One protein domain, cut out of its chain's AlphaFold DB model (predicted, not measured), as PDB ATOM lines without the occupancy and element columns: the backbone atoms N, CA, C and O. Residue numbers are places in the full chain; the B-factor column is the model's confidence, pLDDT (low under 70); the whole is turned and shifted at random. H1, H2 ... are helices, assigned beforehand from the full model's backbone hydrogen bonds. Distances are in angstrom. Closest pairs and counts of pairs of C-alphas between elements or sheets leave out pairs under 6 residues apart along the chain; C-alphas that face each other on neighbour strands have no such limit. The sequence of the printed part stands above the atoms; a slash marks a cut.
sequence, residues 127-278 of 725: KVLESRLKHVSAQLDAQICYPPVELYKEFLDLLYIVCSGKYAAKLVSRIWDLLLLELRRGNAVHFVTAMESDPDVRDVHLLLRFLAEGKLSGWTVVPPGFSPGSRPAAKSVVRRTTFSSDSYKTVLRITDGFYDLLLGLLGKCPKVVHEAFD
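Overview. This is residues 127 to 278 of the 725 residues of an uncharacterized protein of Phlebia centrifuga (UniProt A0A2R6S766). Three helices, H1, H2 and H3, make an up-and-down bundle, each running against the one before, and the long helix H7 crosses the last residues of H3, with H4 packed on H7 and on the first residues of H2. H8 folds back from the end of H7 onto the beginning of H5, and a long unnamed stretch, residues 217 to 233, leads to the tiny H6, far from the bundle. The printed part has 152 residues with eight named helices, H1 to H8 in chain order, and no named strand: the class is all helix. It is compact, with a radius of gyration of the C-alphas of 14.9 A, and rounded, spanning 39 by 34 by 32 A.

Arrangement. H1, residues 127 to 142, and H2, residues 149 to 164, form a helical hairpin; they touch, closest at the C-alphas of Val 136 and Phe 155, 6.7 A, and run opposite ways at a tilt of 37 degrees, only just steep. H3, residues 169 to 185, forms a second hairpin with H2, closest at the C-alphas of Val 162 and Val 172, 6.1 A. H1 and H3 only just touch, with 3 pairs of C-alphas within 8 A, the closest those of Glu 130 and Leu 171, 6.9 A. H4, residues 188 to 196, touches H2 about perpendicular at 81 degrees, closest at the C-alphas of Lys 153 and Ala 194, 5.4 A. H5, residues 204 to 216, is near H3. H6, residues 234 to 237, touches no helix; its closest C-alpha to H5 is that of Val 237, 5.3 A from that of Leu 216. H7, residues 245 to 268, touches H3 about perpendicular at 81 degrees, closest at the C-alphas of Leu 183 and Gly 257, 4.5 A. H7 also touches H4, with the C-alphas of Ala 188 and Leu 261 closest at 4.8 A, at a shallow tilt of 31 degrees, the same way. H8, residues 270 to 276, touches H5, closest at the C-alphas of His 205 and Ala 276, 4.3 A. Every O i to N i+4 pair is within hydrogen-bond range in H1, H2, H3, H4, H5, H7 and H8; H6 is too short for such a pair.

Along the chain. H1 begins at C-alpha 127, (190.909, 126.048, 164.953), and is 22.4 A long, as is H2; H3 is 24.2 A and H5 18.1 A. H7, 35.0 A, begins at C-alpha 245, (161.574, 112.383, 147.082). H8 ends at C-alpha 276, (174.013, 141.439, 144.340).

Size, cuts and confidence. The C-alphas farthest apart, those of Asp 200 and Ser 245, are 40.9 A apart. The printed part has no cut, and the link from H5 to H6 is long. Residues 144 to 145, 199 to 202 and 214 to 247 have pLDDT under 70.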
ATOM      1  N   LYS A 127     191.424 126.650 163.710       89.62
ATOM      2  CA  LYS A 127     190.909 126.048 164.953       89.62
ATOM      3  C   LYS A 127     189.985 126.986 165.739       89.62
ATOM      4  O   LYS A 127     189.015 126.521 166.330       89.62
ATOM      5  N   VAL A 128     190.274 128.289 165.739       92.56
ATOM      6  CA  VAL A 128     189.449 129.301 166.415       92.56
ATOM      7  C   VAL A 128     188.115 129.443 165.692       92.56
ATOM      8  O   VAL A 128     187.070 129.412 166.335       92.56
ATOM      9  N   LEU A 129     188.136 129.507 164.357       90.56
ATOM     10  CA  LEU A 129     186.913 129.557 163.550       90.56
ATOM     11  C   LEU A 129     186.084 128.278 163.681       90.56
ATOM     12  O   LEU A 129     184.872 128.359 163.832       90.56
ATOM     13  N   GLU A 130     186.718 127.102 163.697       91.88
ATOM     14  CA  GLU A 130     186.014 125.840 163.951       91.88
ATOM     15  C   GLU A 130     185.346 125.816 165.332       91.88
ATOM     16  O   GLU A 130     184.229 125.318 165.456       91.88
ATOM     17  N   SER A 131     186.012 126.340 166.366       93.88
ATOM     18  CA  SER A 131     185.444 126.426 167.715       93.88
ATOM     19  C   SER A 131     184.263 127.393 167.772       93.88
ATOM     20  O   SER A 131     183.233 127.049 168.346       93.88
ATOM     21  N   ARG A 132     184.387 128.573 167.150       94.38
ATOM     22  CA  ARG A 132     183.301 129.563 167.079       94.38
ATOM     23  C   ARG A 132     182.110 129.033 166.289       94.38
ATOM     24  O   ARG A 132     180.994 129.076 166.783       94.38
ATOM     25  N   LEU A 133     182.342 128.427 165.124       93.19
ATOM     26  CA  LEU A 133     181.274 127.827 164.321       93.19
ATOM     27  C   LEU A 133     180.554 126.700 165.076       93.19
ATOM     28  O   LEU A 133     179.333 126.612 165.018       93.19
ATOM     29  N   LYS A 134     181.282 125.855 165.820       94.00
ATOM     30  CA  LYS A 134     180.658 124.844 166.692       94.00
ATOM     31  C   LYS A 134     179.809 125.477 167.792       94.00
ATOM     32  O   LYS A 134     178.750 124.944 168.100       94.00
ATOM     33  N   HIS A 135     180.276 126.576 168.382       94.19
ATOM     34  CA  HIS A 135     179.535 127.304 169.408       94.19
ATOM     35  C   HIS A 135     178.235 127.891 168.849       94.19
ATOM     36  O   HIS A 135     177.170 127.601 169.388       94.19
ATOM     37  N   VAL A 136     178.317 128.612 167.727       94.12
ATOM     38  CA  VAL A 136     177.155 129.188 167.036       94.12
ATOM     39  C   VAL A 136     176.169 128.099 166.620       94.12
ATOM     40  O   VAL A 136     174.985 128.200 166.921       94.12
ATOM     41  N   SER A 137     176.651 127.006 166.017       94.06
ATOM     42  CA  SER A 137     175.812 125.857 165.650       94.06
ATOM     43  C   SER A 137     175.094 125.262 166.864       94.06
ATOM     44  O   SER A 137     173.895 125.022 166.797       94.06
ATOM     45  N   ALA A 138     175.799 125.057 167.983       93.62
ATOM     46  CA  ALA A 138     175.198 124.509 169.198       93.62
ATOM     47  C   ALA A 138     174.153 125.454 169.814       93.62
ATOM     48  O   ALA A 138     173.151 124.985 170.349       93.62
ATOM     49  N   GLN A 139     174.363 126.772 169.737       92.69
ATOM     50  CA  GLN A 139     173.391 127.754 170.219       92.69
ATOM     51  C   GLN A 139     172.152 127.834 169.322       92.69
ATOM     52  O   GLN A 139     171.042 127.826 169.850       92.69
ATOM     53  N   LEU A 140     172.321 127.829 167.995       90.75
ATOM     54  CA  LEU A 140     171.202 127.781 167.046       90.75
ATOM     55  C   LEU A 140     170.374 126.497 167.220       90.75
ATOM     56  O   LEU A 140     169.146 126.545 167.205       90.75
ATOM     57  N   ASP A 141     171.028 125.361 167.475       89.50
ATOM     58  CA  ASP A 141     170.347 124.095 167.768       89.50
ATOM     59  C   ASP A 141     169.631 124.091 169.128       89.50
ATOM     60  O   ASP A 141     168.612 123.419 169.280       89.50
ATOM     61  N   ALA A 142     170.134 124.832 170.118       88.62
ATOM     62  CA  ALA A 142     169.503 124.949 171.432       88.62
ATOM     63  C   ALA A 142     168.325 125.940 171.447       88.62
ATOM     64  O   ALA A 142     167.400 125.783 172.243       88.62
ATOM     65  N   GLN A 143     168.343 126.955 170.579       79.38
ATOM     66  CA  GLN A 143     167.399 128.079 170.580       79.38
ATOM     67  C   GLN A 143     166.473 128.067 169.359       79.38
ATOM     68  O   GLN A 143     166.204 129.106 168.766       79.38
ATOM     69  N   ILE A 144     165.948 126.887 169.014       66.62
ATOM     70  CA  ILE A 144     165.197 126.628 167.769       66.62
ATOM     71  C   ILE A 144     164.065 127.641 167.512       66.62
ATOM     72  O   ILE A 144     163.784 127.936 166.355       66.62
ATOM     73  N   CYS A 145     163.420 128.179 168.554       69.69
ATOM     74  CA  CYS A 145     162.245 129.039 168.388       69.69
ATOM     75  C   CYS A 145     162.540 130.548 168.344       69.69
ATOM     76  O   CYS A 145     161.792 131.260 167.686       69.69
ATOM     77  N   TYR A 146     163.572 131.044 169.044       76.38
ATOM     78  CA  TYR A 146     163.859 132.490 169.150       76.38
ATOM     79  C   TYR A 146     165.355 132.778 169.357       76.38
ATOM     80  O   TYR A 146     165.759 133.233 170.432       76.38
ATOM     81  N   PRO A 147     166.201 132.495 168.359       84.00
ATOM     82  CA  PRO A 147     167.611 132.834 168.448       84.00
ATOM     83  C   PRO A 147     167.801 134.368 168.425       84.00
ATOM     84  O   PRO A 147     167.144 135.056 167.635       84.00
ATOM     85  N   PRO A 148     168.670 134.930 169.288       89.75
ATOM     86  CA  PRO A 148     168.905 136.364 169.373       89.75
ATOM     87  C   PRO A 148     169.582 136.876 168.098       89.75
ATOM     88  O   PRO A 148     170.349 136.162 167.449       89.75
ATOM     89  N   VAL A 149     169.310 138.129 167.729       89.50
ATOM     90  CA  VAL A 149     169.829 138.744 166.492       89.50
ATOM     91  C   VAL A 149     171.362 138.768 166.495       89.50
ATOM     92  O   VAL A 149     171.991 138.554 165.461       89.50
ATOM     93  N   GLU A 150     171.969 138.941 167.667       91.75
ATOM     94  CA  GLU A 150     173.416 138.943 167.891       91.75
ATOM     95  C   GLU A 150     174.076 137.628 167.453       91.75
ATOM     96  O   GLU A 150     175.185 137.644 166.919       91.75
ATOM     97  N   LEU A 151     173.379 136.498 167.608       93.12
ATOM     98  CA  LEU A 151     173.877 135.195 167.170       93.12
ATOM     99  C   LEU A 151     173.939 135.101 165.640       93.12
ATOM    100  O   LEU A 151     174.884 134.535 165.093       93.12
ATOM    101  N   TYR A 152     172.971 135.698 164.937       91.56
ATOM    102  CA  TYR A 152     173.000 135.780 163.474       91.56
ATOM    103  C   TYR A 152     174.024 136.784 162.964       91.56
ATOM    104  O   TYR A 152     174.609 136.538 161.914       91.56
ATOM    105  N   LYS A 153     174.293 137.868 163.701       90.19
ATOM    106  CA  LYS A 153     175.420 138.761 163.392       90.19
ATOM    107  C   LYS A 153     176.742 138.006 163.470       90.19
ATOM    108  O   LYS A 153     177.490 137.987 162.499       90.19
ATOM    109  N   GLU A 154     176.974 137.279 164.568       91.38
ATOM    110  CA  GLU A 154     178.170 136.443 164.696       91.38
ATOM    111  C   GLU A 154     178.240 135.375 163.592       91.38
ATOM    112  O   GLU A 154     179.315 135.097 163.051       91.38
ATOM    113  N   PHE A 155     177.103 134.781 163.225       91.50
ATOM    114  CA  PHE A 155     177.056 133.820 162.132       91.50
ATOM    115  C   PHE A 155     177.432 134.459 160.784       91.50
ATOM    116  O   PHE A 155     178.263 133.907 160.060       91.50
ATOM    117  N   LEU A 156     176.877 135.627 160.458       88.75
ATOM    118  CA  LEU A 156     177.190 136.361 159.230       88.75
ATOM    119  C   LEU A 156     178.664 136.777 159.169       88.75
ATOM    120  O   LEU A 156     179.290 136.610 158.121       88.75
ATOM    121  N   ASP A 157     179.251 137.194 160.292       87.00
ATOM    122  CA  ASP A 157     180.684 137.490 160.392       87.00
ATOM    123  C   ASP A 157     181.541 136.258 160.092       87.00
ATOM    124  O   ASP A 157     182.503 136.317 159.322       87.00
ATOM    125  N   LEU A 158     181.203 135.109 160.691       88.69
ATOM    126  CA  LEU A 158     181.916 133.857 160.437       88.69
ATOM    127  C   LEU A 158     181.788 133.438 158.974       88.69
ATOM    128  O   LEU A 158     182.774 133.004 158.376       88.69
ATOM    129  N   LEU A 159     180.593 133.570 158.402       85.75
ATOM    130  CA  LEU A 159     180.304 133.236 157.013       85.75
ATOM    131  C   LEU A 159     181.136 134.102 156.074       85.75
ATOM    132  O   LEU A 159     181.820 133.574 155.200       85.75
ATOM    133  N   TYR A 160     181.182 135.406 156.332       82.94
ATOM    134  CA  TYR A 160     182.021 136.335 155.597       82.94
ATOM    135  C   TYR A 160     183.509 135.982 155.690       82.94
ATOM    136  O   TYR A 160     184.173 135.844 154.661       82.94
ATOM    137  N   ILE A 161     184.041 135.782 156.900       84.50
ATOM    138  CA  ILE A 161     185.458 135.444 157.111       84.50
ATOM    139  C   ILE A 161     185.810 134.149 156.370       84.50
ATOM    140  O   ILE A 161     186.823 134.081 155.672       84.50
ATOM    141  N   VAL A 162     184.973 133.117 156.495       82.62
ATOM    142  CA  VAL A 162     185.222 131.804 155.892       82.62
ATOM    143  C   VAL A 162     185.115 131.846 154.365       82.62
ATOM    144  O   VAL A 162     185.933 131.210 153.701       82.62
ATOM    145  N   CYS A 163     184.156 132.590 153.808       74.25
ATOM    146  CA  CYS A 163     183.937 132.691 152.361       74.25
ATOM    147  C   CYS A 163     184.913 133.642 151.655       74.25
ATOM    148  O   CYS A 163     185.270 133.394 150.506       74.25
ATOM    149  N   SER A 164     185.365 134.710 152.315       75.50
ATOM    150  CA  SER A 164     186.360 135.643 151.758       75.50
ATOM    151  C   SER A 164     187.798 135.125 151.894       75.50
ATOM    152  O   SER A 164     188.678 135.479 151.104       75.50
ATOM    153  N   GLY A 165     188.063 134.272 152.888       74.94
ATOM    154  CA  GLY A 165     189.389 133.731 153.161       74.94
ATOM    155  C   GLY A 165     189.720 132.436 152.411       74.94
ATOM    156  O   GLY A 165     188.861 131.658 152.009       74.94
ATOM    157  N   LYS A 166     191.020 132.138 152.291       75.81
ATOM    158  CA  LYS A 166     191.530 130.850 151.779       75.81
ATOM    159  C   LYS A 166     191.480 129.763 152.862       75.81
ATOM    160  O   LYS A 166     192.514 129.222 153.255       75.81
ATOM    161  N   TYR A 167     190.292 129.481 153.388       81.94
ATOM    162  CA  TYR A 167     190.092 128.466 154.422       81.94
ATOM    163  C   TYR A 167     189.915 127.061 153.833       81.94
ATOM    164  O   TYR A 167     189.624 126.880 152.651       81.94
ATOM    165  N   ALA A 168     190.122 126.034 154.663       79.50
ATOM    166  CA  ALA A 168     189.964 124.646 154.240       79.50
ATOM    167  C   ALA A 168     188.522 124.372 153.779       79.50
ATOM    168  O   ALA A 168     187.569 124.742 154.469       79.50
ATOM    169  N   ALA A 169     188.361 123.632 152.676       76.12
ATOM    170  CA  ALA A 169     187.056 123.303 152.085       76.12
ATOM    171  C   ALA A 169     186.058 122.687 153.087       76.12
ATOM    172  O   ALA A 169     184.855 122.891 152.979       76.12
ATOM    173  N   LYS A 170     186.553 121.977 154.109       81.94
ATOM    174  CA  LYS A 170     185.729 121.403 155.183       81.94
ATOM    175  C   LYS A 170     185.046 122.461 156.059       81.94
ATOM    176  O   LYS A 170     183.914 122.248 156.479       81.94
ATOM    177  N   LEU A 171     185.728 123.567 156.362       82.50
ATOM    178  CA  LEU A 171     185.159 124.659 157.158       82.50
ATOM    179  C   LEU A 171     184.105 125.413 156.344       82.50
ATOM    180  O   LEU A 171     183.018 125.670 156.852       82.50
ATOM    181  N   VAL A 172     184.411 125.663 155.066       80.12
ATOM    182  CA  VAL A 172     183.478 126.240 154.090       80.12
ATOM    183  C   VAL A 172     182.220 125.369 153.980       80.12
ATOM    184  O   VAL A 172     181.121 125.863 154.176       80.12
ATOM    185  N   SER A 173     182.355 124.055 153.783       80.94
ATOM    186  CA  SER A 173     181.201 123.142 153.727       80.94
ATOM    187  C   SER A 173     180.325 123.230 154.977       80.94
ATOM    188  O   SER A 173     179.117 123.361 154.859       80.94
ATOM    189  N   ARG A 174     180.919 123.214 156.178       85.50
ATOM    190  CA  ARG A 174     180.149 123.245 157.432       85.50
ATOM    191  C   ARG A 174     179.364 124.535 157.626       85.50
ATOM    192  O   ARG A 174     178.252 124.485 158.139       85.50
ATOM    193  N   ILE A 175     179.952 125.678 157.270       86.25
ATOM    194  CA  ILE A 175     179.266 126.960 157.432       86.25
ATOM    195  C   ILE A 175     178.106 127.092 156.438       86.25
ATOM    196  O   ILE A 175     177.047 127.603 156.792       86.25
ATOM    197  N   TRP A 176     178.269 126.530 155.237       84.06
ATOM    198  CA  TRP A 176     177.197 126.404 154.253       84.06
ATOM    199  C   TRP A 176     176.092 125.450 154.704       84.06
ATOM    200  O   TRP A 176     174.923 125.802 154.597       84.06
ATOM    201  N   ASP A 177     176.438 124.281 155.245       85.88
ATOM    202  CA  ASP A 177     175.452 123.321 155.751       85.88
ATOM    203  C   ASP A 177     174.588 123.952 156.857       85.88
ATOM    204  O   ASP A 177     173.372 123.760 156.877       85.88
ATOM    205  N   LEU A 178     175.199 124.760 157.735       89.31
ATOM    206  CA  LEU A 178     174.487 125.512 158.770       89.31
ATOM    207  C   LEU A 178     173.557 126.576 158.166       89.31
ATOM    208  O   LEU A 178     172.413 126.698 158.589       89.31
ATOM    209  N   LEU A 179     173.999 127.305 157.138       88.88
ATOM    210  CA  LEU A 179     173.170 128.312 156.469       88.88
ATOM    211  C   LEU A 179     171.956 127.677 155.783       88.88
ATOM    212  O   LEU A 179     170.829 128.138 155.957       88.88
ATOM    213  N   LEU A 180     172.171 126.589 155.040       87.31
ATOM    214  CA  LEU A 180     171.097 125.840 154.386       87.31
ATOM    215  C   LEU A 180     170.125 125.242 155.412       87.31
ATOM    216  O   LEU A 180     168.919 125.194 155.158       87.31
ATOM    217  N   LEU A 181     170.625 124.813 156.577       89.31
ATOM    218  CA  LEU A 181     169.797 124.344 157.685       89.31
ATOM    219  C   LEU A 181     168.898 125.457 158.236       89.31
ATOM    220  O   LEU A 181     167.705 125.218 158.420       89.31
ATOM    221  N   GLU A 182     169.431 126.660 158.447       91.25
ATOM    222  CA  GLU A 182     168.654 127.804 158.942       91.25
ATOM    223  C   GLU A 182     167.616 128.293 157.920       91.25
ATOM    224  O   GLU A 182     166.460 128.534 158.278       91.25
ATOM    225  N   LEU A 183     167.961 128.339 156.627       89.44
ATOM    226  CA  LEU A 183     166.984 128.631 155.568       89.44
ATOM    227  C   LEU A 183     165.874 127.573 155.530       89.44
ATOM    228  O   LEU A 183     164.694 127.908 155.479       89.44
ATOM    229  N   ARG A 184     166.232 126.289 155.647       88.62
ATOM    230  CA  ARG A 184     165.268 125.183 155.739       88.62
ATOM    231  C   ARG A 184     164.372 125.273 156.983       88.62
ATOM    232  O   ARG A 184     163.243 124.781 156.934       88.62
ATOM    233  N   ARG A 185     164.877 125.817 158.097       90.06
ATOM    234  CA  ARG A 185     164.116 126.055 159.338       90.06
ATOM    235  C   ARG A 185     163.128 127.220 159.209       90.06
ATOM    236  O   ARG A 185     162.241 127.319 160.046       90.06
ATOM    237  N   GLY A 186     163.224 128.032 158.152       88.62
ATOM    238  CA  GLY A 186     162.385 129.217 157.959       88.62
ATOM    239  C   GLY A 186     162.898 130.447 158.714       88.62
ATOM    240  O   GLY A 186     162.172 131.420 158.871       88.62
ATOM    241  N   ASN A 187     164.159 130.435 159.152       91.00
ATOM    242  CA  ASN A 187     164.740 131.482 159.994       91.00
ATOM    243  C   ASN A 187     165.279 132.688 159.195       91.00
ATOM    244  O   ASN A 187     166.092 133.468 159.690       91.00
ATOM    245  N   ALA A 188     164.814 132.875 157.955       90.25
ATOM    246  CA  ALA A 188     165.242 133.954 157.063       90.25
ATOM    247  C   ALA A 188     165.046 135.356 157.669       90.25
ATOM    248  O   ALA A 188     165.891 136.230 157.494       90.25
ATOM    249  N   VAL A 189     163.976 135.557 158.446       90.81
ATOM    250  CA  VAL A 189     163.665 136.836 159.112       90.81
ATOM    251  C   VAL A 189     164.788 137.282 160.055       90.81
ATOM    252  O   VAL A 189     165.082 138.477 160.149       90.81
ATOM    253  N   HIS A 190     165.460 136.344 160.724       91.31
ATOM    254  CA  HIS A 190     166.566 136.665 161.622       91.31
ATOM    255  C   HIS A 190     167.809 137.134 160.863       91.31
ATOM    256  O   HIS A 190     168.444 138.095 161.291       91.31
ATOM    257  N   PHE A 191     168.108 136.538 159.703       90.00
ATOM    258  CA  PHE A 191     169.160 137.040 158.814       90.00
ATOM    259  C   PHE A 191     168.854 138.448 158.319       90.00
ATOM    260  O   PHE A 191     169.719 139.312 158.400       90.00
ATOM    261  N   VAL A 192     167.619 138.698 157.871       91.38
ATOM    262  CA  VAL A 192     167.182 140.031 157.424       91.38
ATOM    263  C   VAL A 192     167.386 141.059 158.540       91.38
ATOM    264  O   VAL A 192     167.929 142.131 158.302       91.38
ATOM    265  N   THR A 193     167.005 140.717 159.771       92.12
ATOM    266  CA  THR A 193     167.121 141.608 160.939       92.12
ATOM    267  C   THR A 193     168.581 141.831 161.349       92.12
ATOM    268  O   THR A 193     168.974 142.941 161.709       92.12
ATOM    269  N   ALA A 194     169.415 140.793 161.273       90.56
ATOM    270  CA  ALA A 194     170.844 140.898 161.547       90.56
ATOM    271  C   ALA A 194     171.563 141.774 160.511       90.56
ATOM    272  O   ALA A 194     172.369 142.612 160.898       90.56
ATOM    273  N   MET A 195     171.221 141.631 159.226       88.56
ATOM    274  CA  MET A 195     171.766 142.445 158.131       88.56
ATOM    275  C   MET A 195     171.285 143.901 158.191       88.56
ATOM    276  O   MET A 195     172.060 144.811 157.933       88.56
ATOM    277  N   GLU A 196     170.024 144.138 158.560       88.06
ATOM    278  CA  GLU A 196     169.473 145.490 158.731       88.06
ATOM    279  C   GLU A 196     170.146 146.243 159.889       88.06
ATOM    280  O   GLU A 196     170.430 147.434 159.794       88.06
ATOM    281  N   SER A 197     170.409 145.542 160.993       88.25
ATOM    282  CA  SER A 197     170.976 146.138 162.207       88.25
ATOM    283  C   SER A 197     172.495 146.326 162.163       88.25
ATOM    284  O   SER A 197     173.071 146.767 163.161       88.25
ATOM    285  N   ASP A 198     173.147 145.978 161.054       81.06
ATOM    286  CA  ASP A 198     174.563 146.234 160.810       81.06
ATOM    287  C   ASP A 198     174.798 146.617 159.331       81.06
ATOM    288  O   ASP A 198     175.138 145.775 158.498       81.06
ATOM    289  N   PRO A 199     174.597 147.899 158.970       63.88
ATOM    290  CA  PRO A 199     174.772 148.367 157.595       63.88
ATOM    291  C   PRO A 199     176.238 148.337 157.128       63.88
ATOM    292  O   PRO A 199     176.498 148.501 155.936       63.88
ATOM    293  N   ASP A 200     177.195 148.125 158.041       66.88
ATOM    294  CA  ASP A 200     178.620 147.972 157.739       66.88
ATOM    295  C   ASP A 200     178.996 146.535 157.334       66.88
ATOM    296  O   ASP A 200     180.166 146.278 157.028       66.88
ATOM    297  N   VAL A 201     178.036 145.602 157.241       63.16
ATOM    298  CA  VAL A 201     178.248 144.296 156.592       63.16
ATOM    299  C   VAL A 201     178.408 144.526 155.081       63.16
ATOM    300  O   VAL A 201     177.509 144.301 154.275       63.16
ATOM    301  N   ARG A 202     179.595 144.996 154.683       60.69
ATOM    302  CA  ARG A 202     179.965 145.449 153.327       60.69
ATOM    303  C   ARG A 202     179.870 144.381 152.239       60.69
ATOM    304  O   ARG A 202     180.083 144.683 151.073       60.69
ATOM    305  N   ASP A 203     179.505 143.155 152.591       72.44
ATOM    306  CA  ASP A 203     179.605 141.991 151.722       72.44
ATOM    307  C   ASP A 203     178.354 141.096 151.746       72.44
ATOM    308  O   ASP A 203     178.392 139.956 151.272       72.44
ATOM    309  N   VAL A 204     177.206 141.604 152.225       78.44
ATOM    310  CA  VAL A 204     175.915 140.895 152.085       78.44
ATOM    311  C   VAL A 204     175.627 140.581 150.612       78.44
ATOM    312  O   VAL A 204     175.150 139.493 150.294       78.44
ATOM    313  N   HIS A 205     175.989 141.478 149.693       81.06
ATOM    314  CA  HIS A 205     175.814 141.250 148.261       81.06
ATOM    315  C   HIS A 205     176.641 140.051 147.744       81.06
ATOM    316  O   HIS A 205     176.162 139.294 146.898       81.06
ATOM    317  N   LEU A 206     177.850 139.815 148.280       77.94
ATOM    318  CA  LEU A 206     178.653 138.628 147.957       77.94
ATOM    319  C   LEU A 206     177.988 137.358 148.481       77.94
ATOM    320  O   LEU A 206     177.893 136.372 147.753       77.94
ATOM    321  N   LEU A 207     177.492 137.389 149.719       79.88
ATOM    322  CA  LEU A 207     176.754 136.269 150.296       79.88
ATOM    323  C   LEU A 207     175.520 135.918 149.457       79.88
ATOM    324  O   LEU A 207     175.291 134.745 149.159       79.88
ATOM    325  N   LEU A 208     174.747 136.923 149.047       84.12
ATOM    326  CA  LEU A 208     173.584 136.739 148.186       84.12
ATOM    327  C   LEU A 208     173.967 136.119 146.840       84.12
ATOM    328  O   LEU A 208     173.330 135.151 146.421       84.12
ATOM    329  N   ARG A 209     175.045 136.594 146.204       80.69
ATOM    330  CA  ARG A 209     175.581 135.981 144.979       80.69
ATOM    331  C   ARG A 209     175.969 134.523 145.196       80.69
ATOM    332  O   ARG A 209     175.582 133.676 144.400       80.69
ATOM    333  N   PHE A 210     176.652 134.199 146.293       75.25
ATOM    334  CA  PHE A 210     177.017 132.813 146.589       75.25
ATOM    335  C   PHE A 210     175.805 131.924 146.880       75.25
ATOM    336  O   PHE A 210     175.768 130.779 146.433       75.25
ATOM    337  N   LEU A 211     174.798 132.433 147.592       77.81
ATOM    338  CA  LEU A 211     173.538 131.725 147.820       77.81
ATOM    339  C   LEU A 211     172.805 131.456 146.504       77.81
ATOM    340  O   LEU A 211     172.307 130.350 146.290       77.81
ATOM    341  N   ALA A 212     172.779 132.439 145.606       78.12
ATOM    342  CA  ALA A 212     172.216 132.280 144.276       78.12
ATOM    343  C   ALA A 212     172.993 131.255 143.443       78.12
ATOM    344  O   ALA A 212     172.376 130.375 142.854       78.12
ATOM    345  N   GLU A 213     174.327 131.292 143.435       71.50
ATOM    346  CA  GLU A 213     175.165 130.290 142.761       71.50
ATOM    347  C   GLU A 213     174.953 128.877 143.335       71.50
ATOM    348  O   GLU A 213     174.809 127.904 142.587       71.50
ATOM    349  N   GLY A 214     174.885 128.748 144.664       67.88
ATOM    350  CA  GLY A 214     174.589 127.491 145.353       67.88
ATOM    351  C   GLY A 214     173.201 126.946 145.003       67.88
ATOM    352  O   GLY A 214     173.037 125.752 144.747       67.88
ATOM    353  N   LYS A 215     172.207 127.832 144.894       69.12
ATOM    354  CA  LYS A 215     170.868 127.475 144.427       69.12
ATOM    355  C   LYS A 215     170.881 127.037 142.963       69.12
ATOM    356  O   LYS A 215     170.472 125.913 142.679       69.12
ATOM    357  N   LEU A 216     171.437 127.856 142.066       61.41
ATOM    358  CA  LEU A 216     171.584 127.598 140.625       61.41
ATOM    359  C   LEU A 216     172.316 126.286 140.323       61.41
ATOM    360  O   LEU A 216     172.050 125.614 139.335       61.41
ATOM    361  N   SER A 217     173.207 125.852 141.195       60.56
ATOM    362  CA  SER A 217     173.916 124.585 141.033       60.56
ATOM    363  C   SER A 217     173.162 123.359 141.578       60.56
ATOM    364  O   SER A 217     173.605 122.223 141.377       60.56
ATOM    365  N   GLY A 218     171.997 123.562 142.208       58.50
ATOM    366  CA  GLY A 218     171.119 122.507 142.723       58.50
ATOM    367  C   GLY A 218     171.687 121.799 143.953       58.50
ATOM    368  O   GLY A 218     171.364 120.635 144.204       58.50
ATOM    369  N   TRP A 219     172.586 122.460 144.684       59.22
ATOM    370  CA  TRP A 219     173.328 121.844 145.775       59.22
ATOM    371  C   TRP A 219     172.486 121.732 147.041       59.22
ATOM    372  O   TRP A 219     171.999 122.717 147.587       59.22
ATOM    373  N   THR A 220     172.370 120.506 147.547       56.25
ATOM    374  CA  THR A 220     171.968 120.240 148.936       56.25
ATOM    375  C   THR A 220     173.170 120.166 149.877       56.25
ATOM    376  O   THR A 220     172.984 120.204 151.088       56.25
ATOM    377  N   VAL A 221     174.382 120.045 149.317       55.03
ATOM    378  CA  VAL A 221     175.689 120.015 149.991       55.03
ATOM    379  C   VAL A 221     176.715 120.641 149.041       55.03
ATOM    380  O   VAL A 221     176.676 120.373 147.837       55.03
ATOM    381  N   VAL A 222     177.641 121.451 149.558       51.91
ATOM    382  CA  VAL A 222     178.707 122.071 148.750       51.91
ATOM    383  C   VAL A 222     179.604 120.984 148.141       51.91
ATOM    384  O   VAL A 222     180.135 120.149 148.878       51.91
ATOM    385  N   PRO A 223     179.832 120.958 146.816       51.25
ATOM    386  CA  PRO A 223     180.700 119.974 146.215       51.25
ATOM    387  C   PRO A 223     182.156 120.220 146.617       51.25
ATOM    388  O   PRO A 223     182.605 121.366 146.745       51.25
ATOM    389  N   PRO A 224     182.931 119.139 146.781       48.69
ATOM    390  CA  PRO A 224     184.344 119.245 147.099       48.69
ATOM    391  C   PRO A 224     185.079 120.027 145.998       48.69
ATOM    392  O   PRO A 224     185.039 119.649 144.829       48.69
ATOM    393  N   GLY A 225     185.758 121.113 146.382       54.03
ATOM    394  CA  GLY A 225     186.543 121.956 145.471       54.03
ATOM    395  C   GLY A 225     185.872 123.259 145.017       54.03
ATOM    396  O   GLY A 225     186.456 123.963 144.194       54.03
ATOM    397  N   PHE A 226     184.692 123.613 145.541       53.50
ATOM    398  CA  PHE A 226     184.102 124.933 145.298       53.50
ATOM    399  C   PHE A 226     185.051 126.051 145.753       53.50
ATOM    400  O   PHE A 226     185.531 126.042 146.890       53.50
ATOM    401  N   SER A 227     185.328 127.000 144.856       56.50
ATOM    402  CA  SER A 227     186.104 128.201 145.157       56.50
ATOM    403  C   SER A 227     185.239 129.439 144.897       56.50
ATOM    404  O   SER A 227     184.743 129.604 143.782       56.50
ATOM    405  N   PRO A 228     185.034 130.298 145.909       48.41
ATOM    406  CA  PRO A 228     184.264 131.522 145.749       48.41
ATOM    407  C   PRO A 228     184.934 132.421 144.694       48.41
ATOM    408  O   PRO A 228     186.090 132.811 144.856       48.41
ATOM    409  N   GLY A 229     184.233 132.698 143.586       47.59
ATOM    410  CA  GLY A 229     184.700 133.585 142.509       47.59
ATOM    411  C   GLY A 229     184.816 132.960 141.112       47.59
ATOM    412  O   GLY A 229     185.015 133.692 140.143       47.59
ATOM    413  N   SER A 230     184.664 131.641 140.954       51.88
ATOM    414  CA  SER A 230     184.500 131.055 139.618       51.88
ATOM    415  C   SER A 230     183.046 131.207 139.173       51.88
ATOM    416  O   SER A 230     182.212 130.423 139.626       51.88
ATOM    417  N   ARG A 231     182.734 132.176 138.294       45.34
ATOM    418  CA  ARG A 231     181.400 132.280 137.672       45.34
ATOM    419  C   ARG A 231     181.014 130.899 137.129       45.34
ATOM    420  O   ARG A 231     181.707 130.409 136.226       45.34
ATOM    421  N   PRO A 232     179.958 130.244 137.639       44.62
ATOM    422  CA  PRO A 232     179.467 129.041 137.000       44.62
ATOM    423  C   PRO A 232     179.035 129.443 135.591       44.62
ATOM    424  O   PRO A 232     178.220 130.347 135.413       44.62
ATOM    425  N   ALA A 233     179.614 128.823 134.561       47.78
ATOM    426  CA  ALA A 233     179.100 129.008 133.212       47.78
ATOM    427  C   ALA A 233     177.607 128.644 133.250       47.78
ATOM    428  O   ALA A 233     177.277 127.573 133.758       47.78
ATOM    429  N   ALA A 234     176.717 129.483 132.706       41.72
ATOM    430  CA  ALA A 234     175.259 129.269 132.714       41.72
ATOM    431  C   ALA A 234     174.836 127.841 132.277       41.72
ATOM    432  O   ALA A 234     173.792 127.326 132.660       41.72
ATOM    433  N   LYS A 235     175.710 127.137 131.545       39.75
ATOM    434  CA  LYS A 235     175.546 125.754 131.075       39.75
ATOM    435  C   LYS A 235     175.801 124.662 132.128       39.75
ATOM    436  O   LYS A 235     175.395 123.529 131.894       39.75
ATOM    437  N   SER A 236     176.457 124.937 133.263       43.66
ATOM    438  CA  SER A 236     176.640 123.954 134.356       43.66
ATOM    439  C   SER A 236     175.522 123.980 135.405       43.66
ATOM    440  O   SER A 236     175.418 123.045 136.195       43.66
ATOM    441  N   VAL A 237     174.714 125.041 135.395       42.84
ATOM    442  CA  VAL A 237     173.588 125.328 136.304       42.84
ATOM    443  C   VAL A 237     172.380 124.428 136.003       42.84
ATOM    444  O   VAL A 237     171.714 123.941 136.908       42.84
ATOM    445  N   VAL A 238     172.170 124.061 134.736       41.91
ATOM    446  CA  VAL A 238     171.097 123.135 134.324       41.91
ATOM    447  C   VAL A 238     171.604 121.687 134.257       41.91
ATOM    448  O   VAL A 238     171.358 120.952 133.299       41.91
ATOM    449  N   ARG A 239     172.349 121.219 135.267       45.59
ATOM    450  CA  ARG A 239     172.468 119.764 135.448       45.59
ATOM    451  C   ARG A 239     171.111 119.271 135.931       45.59
ATOM    452  O   ARG A 239     170.645 119.716 136.971       45.59
ATOM    453  N   ARG A 240     170.490 118.345 135.188       44.41
ATOM    454  CA  ARG A 240     169.314 117.586 135.642       44.41
ATOM    455  C   ARG A 240     169.671 116.877 136.947       44.41
ATOM    456  O   ARG A 240     170.207 115.772 136.932       44.41
ATOM    457  N   THR A 241     169.422 117.525 138.072       45.66
ATOM    458  CA  THR A 241     169.538 116.922 139.389       45.66
ATOM    459  C   THR A 241     168.377 115.948 139.532       45.66
ATOM    460  O   THR A 241     167.216 116.321 139.664       45.66
ATOM    461  N   THR A 242     168.673 114.654 139.435       45.53
ATOM    462  CA  THR A 242     167.714 113.606 139.788       45.53
ATOM    463  C   THR A 242     167.601 113.577 141.309       45.53
ATOM    464  O   THR A 242     168.460 113.012 141.984       45.53
ATOM    465  N   PHE A 243     166.580 114.234 141.852       50.16
ATOM    466  CA  PHE A 243     166.311 114.248 143.289       50.16
ATOM    467  C   PHE A 243     165.567 112.974 143.717       50.16
ATOM    468  O   PHE A 243     164.625 112.540 143.053       50.16
ATOM    469  N   SER A 244     165.943 112.388 144.857       51.78
ATOM    470  CA  SER A 244     165.046 111.492 145.601       51.78
ATOM    471  C   SER A 244     163.899 112.305 146.225       51.78
ATOM    472  O   SER A 244     164.065 113.501 146.481       51.78
ATOM    473  N   SER A 245     162.751 111.687 146.524       54.62
ATOM    474  CA  SER A 245     161.574 112.383 147.082       54.62
ATOM    475  C   SER A 245     161.866 113.185 148.361       54.62
ATOM    476  O   SER A 245     161.336 114.284 148.534       54.62
ATOM    477  N   ASP A 246     162.740 112.676 149.235       55.12
ATOM    478  CA  ASP A 246     163.108 113.338 150.495       55.12
ATOM    479  C   ASP A 246     164.121 114.475 150.291       55.12
ATOM    480  O   ASP A 246     164.047 115.518 150.952       55.12
ATOM    481  N   SER A 247     165.020 114.327 149.312       68.81
ATOM    482  CA  SER A 247     165.907 115.419 148.900       68.81
ATOM    483  C   SER A 247     165.128 116.550 148.224       68.81
ATOM    484  O   SER A 247     165.423 117.716 148.470       68.81
ATOM    485  N   TYR A 248     164.060 116.233 147.483       70.38
ATOM    486  CA  TYR A 248     163.218 117.228 146.820       70.38
ATOM    487  C   TYR A 248     162.475 118.117 147.824       70.38
ATOM    488  O   TYR A 248     162.564 119.337 147.742       70.38
ATOM    489  N   LYS A 249     161.824 117.535 148.844       73.69
ATOM    490  CA  LYS A 249     161.186 118.317 149.927       73.69
ATOM    491  C   LYS A 249     162.175 119.239 150.643       73.69
ATOM    492  O   LYS A 249     161.815 120.349 151.026       73.69
ATOM    493  N   THR A 250     163.406 118.775 150.835       77.62
ATOM    494  CA  THR A 250     164.473 119.569 151.457       77.62
ATOM    495  C   THR A 250     164.862 120.757 150.577       77.62
ATOM    496  O   THR A 250     164.928 121.878 151.073       77.62
ATOM    497  N   VAL A 251     165.037 120.531 149.273       75.69
ATOM    498  CA  VAL A 251     165.335 121.584 148.290       75.69
ATOM    499  C   VAL A 251     164.213 122.616 148.210       75.69
ATOM    500  O   VAL A 251     164.507 123.810 148.184       75.69
ATOM    501  N   LEU A 252     162.943 122.190 148.239       78.31
ATOM    502  CA  LEU A 252     161.797 123.106 148.264       78.31
ATOM    503  C   LEU A 252     161.850 124.039 149.480       78.31
ATOM    504  O   LEU A 252     161.776 125.247 149.317       78.31
ATOM    505  N   ARG A 253     162.082 123.498 150.685       83.38
ATOM    506  CA  ARG A 253     162.159 124.315 151.911       83.38
ATOM    507  C   ARG A 253     163.327 125.295 151.910       83.38
ATOM    508  O   ARG A 253     163.169 126.425 152.351       83.38
ATOM    509  N   ILE A 254     164.494 124.869 151.429       83.06
ATOM    510  CA  ILE A 254     165.659 125.757 151.286       83.06
ATOM    511  C   ILE A 254     165.345 126.868 150.280       83.06
ATOM    512  O   ILE A 254     165.680 128.025 150.512       83.06
ATOM    513  N   THR A 255     164.684 126.521 149.175       82.75
ATOM    514  CA  THR A 255     164.278 127.476 148.140       82.75
ATOM    515  C   THR A 255     163.285 128.495 148.685       82.75
ATOM    516  O   THR A 255     163.469 129.688 148.457       82.75
ATOM    517  N   ASP A 256     162.283 128.042 149.438       84.50
ATOM    518  CA  ASP A 256     161.320 128.915 150.108       84.50
ATOM    519  C   ASP A 256     162.026 129.853 151.091       84.50
ATOM    520  O   ASP A 256     161.822 131.061 151.014       84.50
ATOM    521  N   GLY A 257     162.925 129.328 151.934       88.81
ATOM    522  CA  GLY A 257     163.709 130.134 152.873       88.81
ATOM    523  C   GLY A 257     164.629 131.149 152.186       88.81
ATOM    524  O   GLY A 257     164.790 132.267 152.671       88.81
ATOM    525  N   PHE A 258     165.204 130.805 151.029       89.81
ATOM    526  CA  PHE A 258     165.979 131.746 150.216       89.81
ATOM    527  C   PHE A 258     165.109 132.882 149.668       89.81
ATOM    528  O   PHE A 258     165.522 134.040 149.710       89.81
ATOM    529  N   TYR A 259     163.907 132.584 149.169       90.06
ATOM    530  CA  TYR A 259     162.999 133.637 148.715       90.06
ATOM    531  C   TYR A 259     162.456 134.473 149.876       90.06
ATOM    532  O   TYR A 259     162.327 135.677 149.711       90.06
ATOM    533  N   ASP A 260     162.233 133.892 151.057       92.00
ATOM    534  CA  ASP A 260     161.888 134.656 152.263       92.00
ATOM    535  C   ASP A 260     163.003 135.633 152.656       92.00
ATOM    536  O   ASP A 260     162.732 136.785 152.999       92.00
ATOM    537  N   LEU A 261     164.265 135.202 152.543       92.62
ATOM    538  CA  LEU A 261     165.425 136.070 152.745       92.62
ATOM    539  C   LEU A 261     165.435 137.209 151.718       92.62
ATOM    540  O   LEU A 261     165.579 138.368 152.101       92.62
ATOM    541  N   LEU A 262     165.248 136.904 150.429       92.50
ATOM    542  CA  LEU A 262     165.207 137.921 149.376       92.50
ATOM    543  C   LEU A 262     164.049 138.908 149.551       92.50
ATOM    544  O   LEU A 262     164.277 140.103 149.416       92.50
ATOM    545  N   LEU A 263     162.835 138.440 149.860       93.56
ATOM    546  CA  LEU A 263     161.674 139.303 150.101       93.56
ATOM    547  C   LEU A 263     161.925 140.243 151.277       93.56
ATOM    548  O   LEU A 263     161.686 141.445 151.169       93.56
ATOM    549  N   GLY A 264     162.457 139.714 152.382       93.81
ATOM    550  CA  GLY A 264     162.792 140.529 153.542       93.81
ATOM    551  C   GLY A 264     163.875 141.567 153.239       93.81
ATOM    552  O   GLY A 264     163.758 142.714 153.663       93.81
ATOM    553  N   LEU A 265     164.899 141.204 152.459       92.81
ATOM    554  CA  LEU A 265     165.950 142.141 152.059       92.81
ATOM    555  C   LEU A 265     165.476 143.167 151.031       92.81
ATOM    556  O   LEU A 265     165.863 144.320 151.136       92.81
ATOM    557  N   LEU A 266     164.617 142.806 150.081       93.06
ATOM    558  CA  LEU A 266     164.021 143.760 149.145       93.06
ATOM    559  C   LEU A 266     163.112 144.766 149.857       93.06
ATOM    560  O   LEU A 266     163.131 145.945 149.519       93.06
ATOM    561  N   GLY A 267     162.362 144.318 150.868       91.69
ATOM    562  CA  GLY A 267     161.503 145.196 151.661       91.69
ATOM    563  C   GLY A 267     162.272 146.169 152.560       91.69
ATOM    564  O   GLY A 267     161.819 147.291 152.760       91.69
ATOM    565  N   LYS A 268     163.430 145.760 153.099       91.19
ATOM    566  CA  LYS A 268     164.177 146.560 154.089       91.19
ATOM    567  C   LYS A 268     165.454 147.214 153.560       91.19
ATOM    568  O   LYS A 268     165.795 148.329 153.946       91.19
ATOM    569  N   CYS A 269     166.190 146.524 152.696       90.44
ATOM    570  CA  CYS A 269     167.512 146.916 152.199       90.44
ATOM    571  C   CYS A 269     167.668 146.634 150.685       90.44
ATOM    572  O   CYS A 269     168.615 145.948 150.287       90.44
ATOM    573  N   PRO A 270     166.795 147.174 149.809       91.56
ATOM    574  CA  PRO A 270     166.771 146.819 148.385       91.56
ATOM    575  C   PRO A 270     168.099 147.089 147.667       91.56
ATOM    576  O   PRO A 270     168.489 146.323 146.791       91.56
ATOM    577  N   LYS A 271     168.846 148.125 148.079       89.62
ATOM    578  CA  LYS A 271     170.166 148.463 147.513       89.62
ATOM    579  C   LYS A 271     171.137 147.282 147.525       89.62
ATOM    580  O   LYS A 271     171.799 147.031 146.529       89.62
ATOM    581  N   VAL A 272     171.165 146.521 148.618       88.38
ATOM    582  CA  VAL A 272     172.047 145.355 148.771       88.38
ATOM    583  C   VAL A 272     171.691 144.253 147.770       88.38
ATOM    584  O   VAL A 272     172.567 143.561 147.254       88.38
ATOM    585  N   VAL A 273     170.400 144.098 147.475       90.81
ATOM    586  CA  VAL A 273     169.906 143.118 146.503       90.81
ATOM    587  C   VAL A 273     170.247 143.560 145.078       90.81
ATOM    588  O   VAL A 273     170.713 142.731 144.304       90.81
ATOM    589  N   HIS A 274     170.113 144.852 144.759       89.62
ATOM    590  CA  HIS A 274     170.520 145.438 143.468       89.62
ATOM    591  C   HIS A 274     172.035 145.415 143.234       89.62
ATOM    592  O   HIS A 274     172.499 145.290 142.106       89.62
ATOM    593  N   GLU A 275     172.839 145.493 144.294       88.44
ATOM    594  CA  GLU A 275     174.286 145.271 144.198       88.44
ATOM    595  C   GLU A 275     174.615 143.793 143.938       88.44
ATOM    596  O   GLU A 275     175.590 143.470 143.251       88.44
ATOM    597  N   ALA A 276     173.810 142.876 144.482       86.25
ATOM    598  CA  ALA A 276     174.013 141.439 144.340       86.25
ATOM    599  C   ALA A 276     173.561 140.908 142.975       86.25
ATOM    600  O   ALA A 276     174.276 140.096 142.382       86.25
ATOM    601  N   PHE A 277     172.408 141.364 142.490       87.56
ATOM    602  CA  PHE A 277     171.695 140.800 141.351       87.56
ATOM    603  C   PHE A 277     171.309 141.874 140.343       87.56
ATOM    604  O   PHE A 277     170.920 142.976 140.716       87.56
ATOM    605  N   ASP A 278     171.343 141.498 139.070       83.31
ATOM    606  CA  ASP A 278     170.535 142.136 138.032       83.31
ATOM    607  C   ASP A 278     169.238 141.325 137.811       83.31
ATOM    608  O   ASP A 278     169.026 140.262 138.417       83.31
TER     609      ASP A 278